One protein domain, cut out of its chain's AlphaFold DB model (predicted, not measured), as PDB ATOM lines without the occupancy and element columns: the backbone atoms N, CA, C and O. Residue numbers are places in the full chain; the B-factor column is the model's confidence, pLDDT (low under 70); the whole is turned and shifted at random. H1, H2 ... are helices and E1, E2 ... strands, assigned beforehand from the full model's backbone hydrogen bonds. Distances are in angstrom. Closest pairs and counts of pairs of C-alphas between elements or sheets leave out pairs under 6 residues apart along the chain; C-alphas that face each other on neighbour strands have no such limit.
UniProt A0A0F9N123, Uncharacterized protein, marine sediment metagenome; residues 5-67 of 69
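This is residues 5 to 67 of the 69 residues of an uncharacterized protein of marine sediment metagenome (UniProt A0A0F9N123). A hairpin of two strands, E1 and E2, makes a small sheet, and the long helix H1 passes over one face of it, nearer to E2 than to E1. The short helix H2 lies beyond the start of H1, while the hairpin's turn, residues 39 to 44, and residues 20 to 25 at the other end of H1 stick out. The printed part has 63 residues, with two named helices and two named strands in the order H1, E1, E2, H2; the sheet is antiparallel and the class is mixed, helices and strands. The whole is loose, with a radius of gyration of the C-alphas of 13.5 A, and elongated, spanning 40 by 24 by 16 A.

E1 is residues 34 to 38, 13.1 A from first to last C-alpha, and E2 is residues 45 to 49, 13.5 A. H1 is residues 5 to 20, 22.7 A long, beginning at C-alpha 5 (78.649, -3.943, 26.385). H2 is residues 61 to 66, 8.7 A, ending at C-alpha 66 (88.699, -8.740, 25.536).

E1 and E2 form a hairpin, antiparallel at 164 degrees between their directions. N 35 and O 48 are within hydrogen-bond range at 2.8 A, as are N 46 and O 37 at 2.9 A. The closest C-alphas of H1 and E2 are those of Lys 7 and Ile 48, 6.0 A apart. H1 and H2 are apart, but only just: their closest C-alphas are 8.2 A apart. E1 and H2 are apart. In H1 and H2 every O i to N i+4 pair is within hydrogen-bond range.

The C-alphas farthest apart, those of Pro 24 and His 62, are 41.0 A apart. The printed part has no cut. The links H1 to E1 and E2 to H2 are long, with 13 and 11 residues. The mean pLDDT of the printed part is 88.7; residue 55 is under 70.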
ATOM      1  N   ARG A   5      78.780  -4.845  25.227       90.38
ATOM      2  CA  ARG A   5      78.649  -3.943  26.385       90.38
ATOM      3  C   ARG A   5      79.247  -2.571  26.083       90.38
ATOM      4  O   ARG A   5      78.555  -1.569  26.231       90.38
ATOM      5  N   GLN A   6      80.480  -2.529  25.580       92.44
ATOM      6  CA  GLN A   6      81.159  -1.279  25.229       92.44
ATOM      7  C   GLN A   6      80.387  -0.493  24.166       92.44
ATOM      8  O   GLN A   6      80.229   0.717  24.289       92.44
ATOM      9  N   LYS A   7      79.849  -1.168  23.143       91.94
ATOM     10  CA  LYS A   7      79.011  -0.517  22.124       91.94
ATOM     11  C   LYS A   7      77.747   0.103  22.723       91.94
ATOM     12  O   LYS A   7      77.413   1.224  22.353       91.94
ATOM     13  N   ARG A   8      77.084  -0.585  23.662       92.19
ATOM     14  CA  ARG A   8      75.898  -0.056  24.358       92.19
ATOM     15  C   ARG A   8      76.226   1.167  25.203       92.19
ATOM     16  O   ARG A   8      75.525   2.168  25.109       92.19
ATOM     17  N   GLU A   9      77.318   1.112  25.961       95.00
ATOM     18  CA  GLU A   9      77.775   2.240  26.778       95.00
ATOM     19  C   GLU A   9      78.164   3.452  25.926       95.00
ATOM     20  O   GLU A   9      77.862   4.590  26.287       95.00
ATOM     21  N   ILE A  10      78.828   3.227  24.788       95.06
ATOM     22  CA  ILE A  10      79.127   4.290  23.823       95.06
ATOM     23  C   ILE A  10      77.820   4.881  23.299       95.06
ATOM     24  O   ILE A  10      77.678   6.102  23.280       95.06
ATOM     25  N   ALA A  11      76.853   4.040  22.926       95.69
ATOM     26  CA  ALA A  11      75.585   4.510  22.399       95.69
ATOM     27  C   ALA A  11      74.802   5.367  23.411       95.69
ATOM     28  O   ALA A  11      74.307   6.435  23.048       95.69
ATOM     29  N   ASP A  12      74.767   4.965  24.684       96.19
ATOM     30  CA  ASP A  12      74.127   5.734  25.762       96.19
ATOM     31  C   ASP A  12      74.823   7.079  26.000       96.19
ATOM     32  O   ASP A  12      74.173   8.112  26.188       96.19
ATOM     33  N   LYS A  13      76.161   7.101  25.952       97.19
ATOM     34  CA  LYS A  13      76.929   8.346  26.079       97.19
ATOM     35  C   LYS A  13      76.678   9.288  24.906       97.19
ATOM     36  O   LYS A  13      76.528  10.486  25.131       97.19
ATOM     37  N   VAL A  14      76.588   8.769  23.680       96.62
ATOM     38  CA  VAL A  14      76.261   9.570  22.489       96.62
ATOM     39  C   VAL A  14      74.836  10.119  22.577       96.62
ATOM     40  O   VAL A  14      74.649  11.311  22.344       96.62
ATOM     41  N   GLN A  15      73.849   9.308  22.984       96.25
ATOM     42  CA  GLN A  15      72.485   9.789  23.256       96.25
ATOM     43  C   GLN A  15      72.506  10.980  24.211       96.25
ATOM     44  O   GLN A  15      71.953  12.036  23.906       96.25
ATOM     45  N   LYS A  16      73.168  10.818  25.361       96.81
ATOM     46  CA  LYS A  16      73.238  11.857  26.387       96.81
ATOM     47  C   LYS A  16      73.909  13.126  25.863       96.81
ATOM     48  O   LYS A  16      73.349  14.204  26.031       96.81
ATOM     49  N   LEU A  17      75.044  12.994  25.177       97.25
ATOM     50  CA  LEU A  17      75.768  14.121  24.591       97.25
ATOM     51  C   LEU A  17      74.893  14.907  23.606       97.25
ATOM     52  O   LEU A  17      74.842  16.132  23.667       97.25
ATOM     53  N   LEU A  18      74.177  14.215  22.715       96.62
ATOM     54  CA  LEU A  18      73.283  14.873  21.764       96.62
ATOM     55  C   LEU A  18      72.147  15.598  22.495       96.62
ATOM     56  O   LEU A  18      71.840  16.737  22.156       96.62
ATOM     57  N   ARG A  19      71.573  15.003  23.546       95.56
ATOM     58  CA  ARG A  19      70.537  15.648  24.371       95.56
ATOM     59  C   ARG A  19      71.022  16.900  25.086       95.56
ATOM     60  O   ARG A  19      70.287  17.879  25.140       95.56
ATOM     61  N   GLU A  20      72.247  16.886  25.595       97.81
ATOM     62  CA  GLU A  20      72.845  18.024  26.303       97.81
ATOM     63  C   GLU A  20      72.983  19.271  25.414       97.81
ATOM     64  O   GLU A  20      73.000  20.387  25.933       97.81
ATOM     65  N   THR A  21      72.994  19.117  24.084       97.19
ATOM     66  CA  THR A  21      72.978  20.260  23.153       97.19
ATOM     67  C   THR A  21      71.685  21.078  23.213       97.19
ATOM     68  O   THR A  21      71.680  22.221  22.763       97.19
ATOM     69  N   ASN A  22      70.591  20.510  23.747       94.69
ATOM     70  CA  ASN A  22      69.245  21.095  23.742       94.69
ATOM     71  C   ASN A  22      68.807  21.610  22.357       94.69
ATOM     72  O   ASN A  22      68.072  22.593  22.251       94.69
ATOM     73  N   HIS A  23      69.277  20.967  21.283       96.19
ATOM     74  CA  HIS A  23      68.971  21.396  19.927       96.19
ATOM     75  C   HIS A  23      67.476  21.177  19.617       96.19
ATOM     76  O   HIS A  23      66.985  20.057  19.786       96.19
ATOM     77  N   PRO A  24      66.747  22.204  19.138       96.19
ATOM     78  CA  PRO A  24      65.287  22.159  19.005       96.19
ATOM     79  C   PRO A  24      64.788  21.135  17.977       96.19
ATOM     80  O   PRO A  24      63.648  20.696  18.053       96.19
ATOM     81  N   GLU A  25      65.633  20.741  17.023       96.19
ATOM     82  CA  GLU A  25      65.286  19.738  16.004       96.19
ATOM     83  C   GLU A  25      65.526  18.285  16.447       96.19
ATOM     84  O   GLU A  25      65.264  17.358  15.682       96.19
ATOM     85  N   LEU A  26      66.039  18.047  17.662       95.06
ATOM     86  CA  LEU A  26      66.202  16.676  18.147       95.06
ATOM     87  C   LEU A  26      64.837  16.050  18.469       95.06
ATOM     88  O   LEU A  26      64.012  16.678  19.133       95.06
ATOM     89  N   PRO A  27      64.596  14.788  18.068       94.50
ATOM     90  CA  PRO A  27      63.321  14.121  18.313       94.50
ATOM     91  C   PRO A  27      63.110  13.897  19.809       94.50
ATOM     92  O   PRO A  27      64.072  13.629  20.511       94.50
ATOM     93  N   GLU A  28      61.883  13.899  20.323       91.31
ATOM     94  CA  GLU A  28      61.634  13.578  21.746       91.31
ATOM     95  C   GLU A  28      61.924  12.100  22.088       91.31
ATOM     96  O   GLU A  28      62.331  11.779  23.203       91.31
ATOM     97  N   LYS A  29      61.779  11.201  21.102       92.50
ATOM     98  CA  LYS A  29      62.145   9.772  21.181       92.50
ATOM     99  C   LYS A  29      63.657   9.547  21.054       92.50
ATOM    100  O   LYS A  29      64.376  10.474  20.706       92.50
ATOM    101  N   GLU A  30      64.141   8.320  21.268       92.06
ATOM    102  CA  GLU A  30      65.562   7.964  21.083       92.06
ATOM    103  C   GLU A  30      66.128   8.503  19.755       92.06
ATOM    104  O   GLU A  30      65.485   8.416  18.705       92.06
ATOM    105  N   ILE A  31      67.321   9.096  19.819       94.25
ATOM    106  CA  ILE A  31      67.949   9.735  18.663       94.25
ATOM    107  C   ILE A  31      68.554   8.651  17.772       94.25
ATOM    108  O   ILE A  31      69.373   7.860  18.223       94.25
ATOM    109  N   GLU A  32      68.186   8.600  16.502       95.12
ATOM    110  CA  GLU A  32      68.786   7.635  15.583       95.12
ATOM    111  C   GLU A  32      70.158   8.139  15.115       95.12
ATOM    112  O   GLU A  32      70.296   9.286  14.689       95.12
ATOM    113  N   PHE A  33      71.185   7.292  15.210       94.06
ATOM    114  CA  PHE A  33      72.530   7.608  14.724       94.06
ATOM    115  C   PHE A  33      73.292   6.349  14.301       94.06
ATOM    116  O   PHE A  33      72.988   5.236  14.734       94.06
ATOM    117  N   SER A  34      74.330   6.544  13.488       94.62
ATOM    118  CA  SER A  34      75.359   5.546  13.196       94.62
ATOM    119  C   SER A  34      76.727   6.202  13.339       94.62
ATOM    120  O   SER A  34      76.987   7.269  12.785       94.62
ATOM    121  N   LEU A  35      77.573   5.574  14.143       94.00
ATOM    122  CA  LEU A  35      78.934   5.976  14.438       94.00
ATOM    123  C   LEU A  35      79.861   4.906  13.872       94.00
ATOM    124  O   LEU A  35      79.919   3.788  14.382       94.00
ATOM    125  N   TYR A  36      80.594   5.274  12.828       93.81
ATOM    126  CA  TYR A  36      81.662   4.458  12.275       93.81
ATOM    127  C   TYR A  36      82.985   4.817  12.953       93.81
ATOM    128  O   TYR A  36      83.338   5.992  13.057       93.81
ATOM    129  N   VAL A  37      83.705   3.807  13.431       92.25
ATOM    130  CA  VAL A  37      84.995   3.957  14.104       92.25
ATOM    131  C   VAL A  37      86.026   3.105  13.386       92.25
ATOM    132  O   VAL A  37      85.970   1.872  13.450       92.25
ATOM    133  N   ASP A  38      86.985   3.771  12.750       93.44
ATOM    134  CA  ASP A  38      88.178   3.124  12.221       93.44
ATOM    135  C   ASP A  38      89.023   2.551  13.358       93.44
ATOM    136  O   ASP A  38      89.271   3.182  14.391       93.44
ATOM    137  N   GLY A  39      89.453   1.312  13.177       88.94
ATOM    138  CA  GLY A  39      90.408   0.667  14.052       88.94
ATOM    139  C   GLY A  39      91.844   0.937  13.618       88.94
ATOM    140  O   GLY A  39      92.134   1.583  12.618       88.94
ATOM    141  N   LYS A  40      92.781   0.401  14.401       90.94
ATOM    142  CA  LYS A  40      94.224   0.576  14.181       90.94
ATOM    143  C   LYS A  40      94.714   0.016  12.837       90.94
ATOM    144  O   LYS A  40      95.760   0.437  12.354       90.94
ATOM    145  N   PHE A  41      94.013  -0.971  12.292       87.69
ATOM    146  CA  PHE A  41      94.350  -1.631  11.036       87.69
ATOM    147  C   PHE A  41      93.204  -1.475  10.035       87.69
ATOM    148  O   PHE A  41      92.045  -1.476  10.448       87.69
ATOM    149  N   ASP A  42      93.519  -1.459   8.740       85.50
ATOM    150  CA  ASP A  42      92.567  -1.217   7.638       85.50
ATOM    151  C   ASP A  42      91.383  -2.205   7.590       85.50
ATOM    152  O   ASP A  42      90.333  -1.922   7.027       85.50
ATOM    153  N   TRP A  43      91.538  -3.387   8.189       80.06
ATOM    154  CA  TRP A  43      90.499  -4.420   8.280       80.06
ATOM    155  C   TRP A  43      89.712  -4.383   9.597       80.06
ATOM    156  O   TRP A  43      88.806  -5.190   9.806       80.06
ATOM    157  N   SER A  44      90.064  -3.482  10.512       85.75
ATOM    158  CA  SER A  44      89.406  -3.335  11.804       85.75
ATOM    159  C   SER A  44      88.562  -2.071  11.805       85.75
ATOM    160  O   SER A  44      89.094  -0.977  11.722       85.75
ATOM    161  N   TRP A  45      87.250  -2.219  11.942       89.19
ATOM    162  CA  TRP A  45      86.320  -1.105  12.125       89.19
ATOM    163  C   TRP A  45      85.134  -1.531  13.002       89.19
ATOM    164  O   TRP A  45      84.894  -2.727  13.205       89.19
ATOM    165  N   ALA A  46      84.405  -0.560  13.549       89.88
ATOM    166  CA  ALA A  46      83.147  -0.776  14.259       89.88
ATOM    167  C   ALA A  46      82.074   0.205  13.790       89.88
ATOM    168  O   ALA A  46      82.308   1.403  13.741       89.88
ATOM    169  N   ASP A  47      80.877  -0.316  13.532       90.88
ATOM    170  CA  ASP A  47      79.650   0.477  13.449       90.88
ATOM    171  C   ASP A  47      78.904   0.351  14.789       90.88
ATOM    172  O   ASP A  47      78.740  -0.758  15.328       90.88
ATOM    173  N   ILE A  48      78.527   1.495  15.354       91.50
ATOM    174  CA  ILE A  48      77.794   1.644  16.609       91.50
ATOM    175  C   ILE A  48      76.548   2.476  16.320       91.50
ATOM    176  O   ILE A  48      76.636   3.582  15.799       91.50
ATOM    177  N   LYS A  49      75.383   1.959  16.696       93.00
ATOM    178  CA  LYS A  49      74.090   2.625  16.502       93.00
ATOM    179  C   LYS A  49      73.424   2.884  17.847       93.00
ATOM    180  O   LYS A  49      73.877   2.352  18.861       93.00
ATOM    181  N   ASN A  50      72.356   3.677  17.859       92.81
ATOM    182  CA  ASN A  50      71.520   3.821  19.049       92.81
ATOM    183  C   ASN A  50      70.995   2.454  19.517       92.81
ATOM    184  O   ASN A  50      70.783   1.542  18.712       92.81
ATOM    185  N   ASN A  51      70.800   2.305  20.825       85.31
ATOM    186  CA  ASN A  51      70.523   1.009  21.435       85.31
ATOM    187  C   ASN A  51      69.186   0.423  20.959       85.31
ATOM    188  O   ASN A  51      69.107  -0.786  20.733       85.31
ATOM    189  N   GLY A  52      68.174   1.257  20.701       82.00
ATOM    190  CA  GLY A  52      66.903   0.811  20.122       82.00
ATOM    191  C   GLY A  52      66.972   0.394  18.650       82.00
ATOM    192  O   GLY A  52      66.078  -0.312  18.187       82.00
ATOM    193  N   ALA A  53      68.031   0.743  17.910       77.00
ATOM    194  CA  ALA A  53      68.220   0.295  16.526       77.00
ATOM    195  C   ALA A  53      68.844  -1.109  16.415       77.00
ATOM    196  O   ALA A  53      68.840  -1.701  15.334       77.00
ATOM    197  N   VAL A  54      69.379  -1.669  17.508       73.31
ATOM    198  CA  VAL A  54      70.058  -2.976  17.510       73.31
ATOM    199  C   VAL A  54      69.206  -4.015  18.243       73.31
ATOM    200  O   VAL A  54      69.443  -4.335  19.405       73.31
ATOM    201  N   ALA A  55      68.218  -4.580  17.542       69.75
ATOM    202  CA  ALA A  55      67.308  -5.583  18.108       69.75
ATOM    203  C   ALA A  55      68.015  -6.894  18.506       69.75
ATOM    204  O   ALA A  55      67.696  -7.492  19.532       69.75
ATOM    205  N   ILE A  56      68.992  -7.339  17.707       70.12
ATOM    206  CA  ILE A  56      69.817  -8.519  17.990       70.12
ATOM    207  C   ILE A  56      71.275  -8.135  17.729       70.12
ATOM    208  O   ILE A  56      71.669  -7.986  16.569       70.12
ATOM    209  N   PRO A  57      72.091  -7.933  18.776       71.81
ATOM    210  CA  PRO A  57      73.486  -7.582  18.585       71.81
ATOM    211  C   PRO A  57      74.261  -8.789  18.050       71.81
ATOM    212  O   PRO A  57      74.191  -9.887  18.602       71.81
ATOM    213  N   SER A  58      75.045  -8.582  16.993       72.62
ATOM    214  CA  SER A  58      76.029  -9.569  16.551       72.62
ATOM    215  C   SER A  58      77.132  -9.679  17.604       72.62
ATOM    216  O   SER A  58      77.852  -8.707  17.853       72.62
ATOM    217  N   VAL A  59      77.269 -10.853  18.212       73.75
ATOM    218  CA  VAL A  59      78.290 -11.123  19.227       73.75
ATOM    219  C   VAL A  59      79.556 -11.630  18.546       73.75
ATOM    220  O   VAL A  59      79.505 -12.582  17.768       73.75
ATOM    221  N   ASN A  60      80.701 -11.026  18.862       75.69
ATOM    222  CA  ASN A  60      82.005 -11.553  18.467       75.69
ATOM    223  C   ASN A  60      82.717 -12.099  19.715       75.69
ATOM    224  O   ASN A  60      83.208 -11.294  20.509       75.69
ATOM    225  N   PRO A  61      82.837 -13.432  19.877       78.25
ATOM    226  CA  PRO A  61      83.447 -14.031  21.061       78.25
ATOM    227  C   PRO A  61      84.847 -13.493  21.382       78.25
ATOM    228  O   PRO A  61      85.183 -13.341  22.553       78.25
ATOM    229  N   HIS A  62      85.658 -13.165  20.369       74.75
ATOM    230  CA  HIS A  62      86.990 -12.592  20.572       74.75
ATOM    231  C   HIS A  62      86.929 -11.205  21.224       74.75
ATOM    232  O   HIS A  62      87.676 -10.943  22.163       74.75
ATOM    233  N   ASN A  63      86.011 -10.343  20.775       79.06
ATOM    234  CA  ASN A  63      85.828  -9.009  21.355       79.06
ATOM    235  C   ASN A  63      85.215  -9.081  22.759       79.06
ATOM    236  O   ASN A  63      85.648  -8.354  23.646       79.06
ATOM    237  N   GLU A  64      84.251  -9.978  22.988       82.25
ATOM    238  CA  GLU A  64      83.660 -10.159  24.322       82.25
ATOM    239  C   GLU A  64      84.691 -10.679  25.334       82.25
ATOM    240  O   GLU A  64      84.703 -10.264  26.489       82.25
ATOM    241  N   MET A  65      85.604 -11.561  24.913       79.44
ATOM    242  CA  MET A  65      86.693 -12.031  25.776       79.44
ATOM    243  C   MET A  65      87.681 -10.917  26.147       79.44
ATOM    244  O   MET A  65      88.252 -10.964  27.236       79.44
ATOM    245  N   GLN A  66      87.866  -9.921  25.274       76.06
ATOM    246  CA  GLN A  66      88.699  -8.740  25.536       76.06
ATOM    247  C   GLN A  66      88.050  -7.752  26.516       76.06
ATOM    248  O   GLN A  66      88.753  -6.923  27.082       76.06
ATOM    249  N   ASP A  67      86.741  -7.856  26.750       78.44
ATOM    250  CA  ASP A  67      85.979  -6.972  27.643       78.44
ATOM    251  C   ASP A  67      86.120  -7.317  29.134       78.44
ATOM    252  O   ASP A  67      85.509  -6.682  29.989       78.44
TER     253      ASP A  67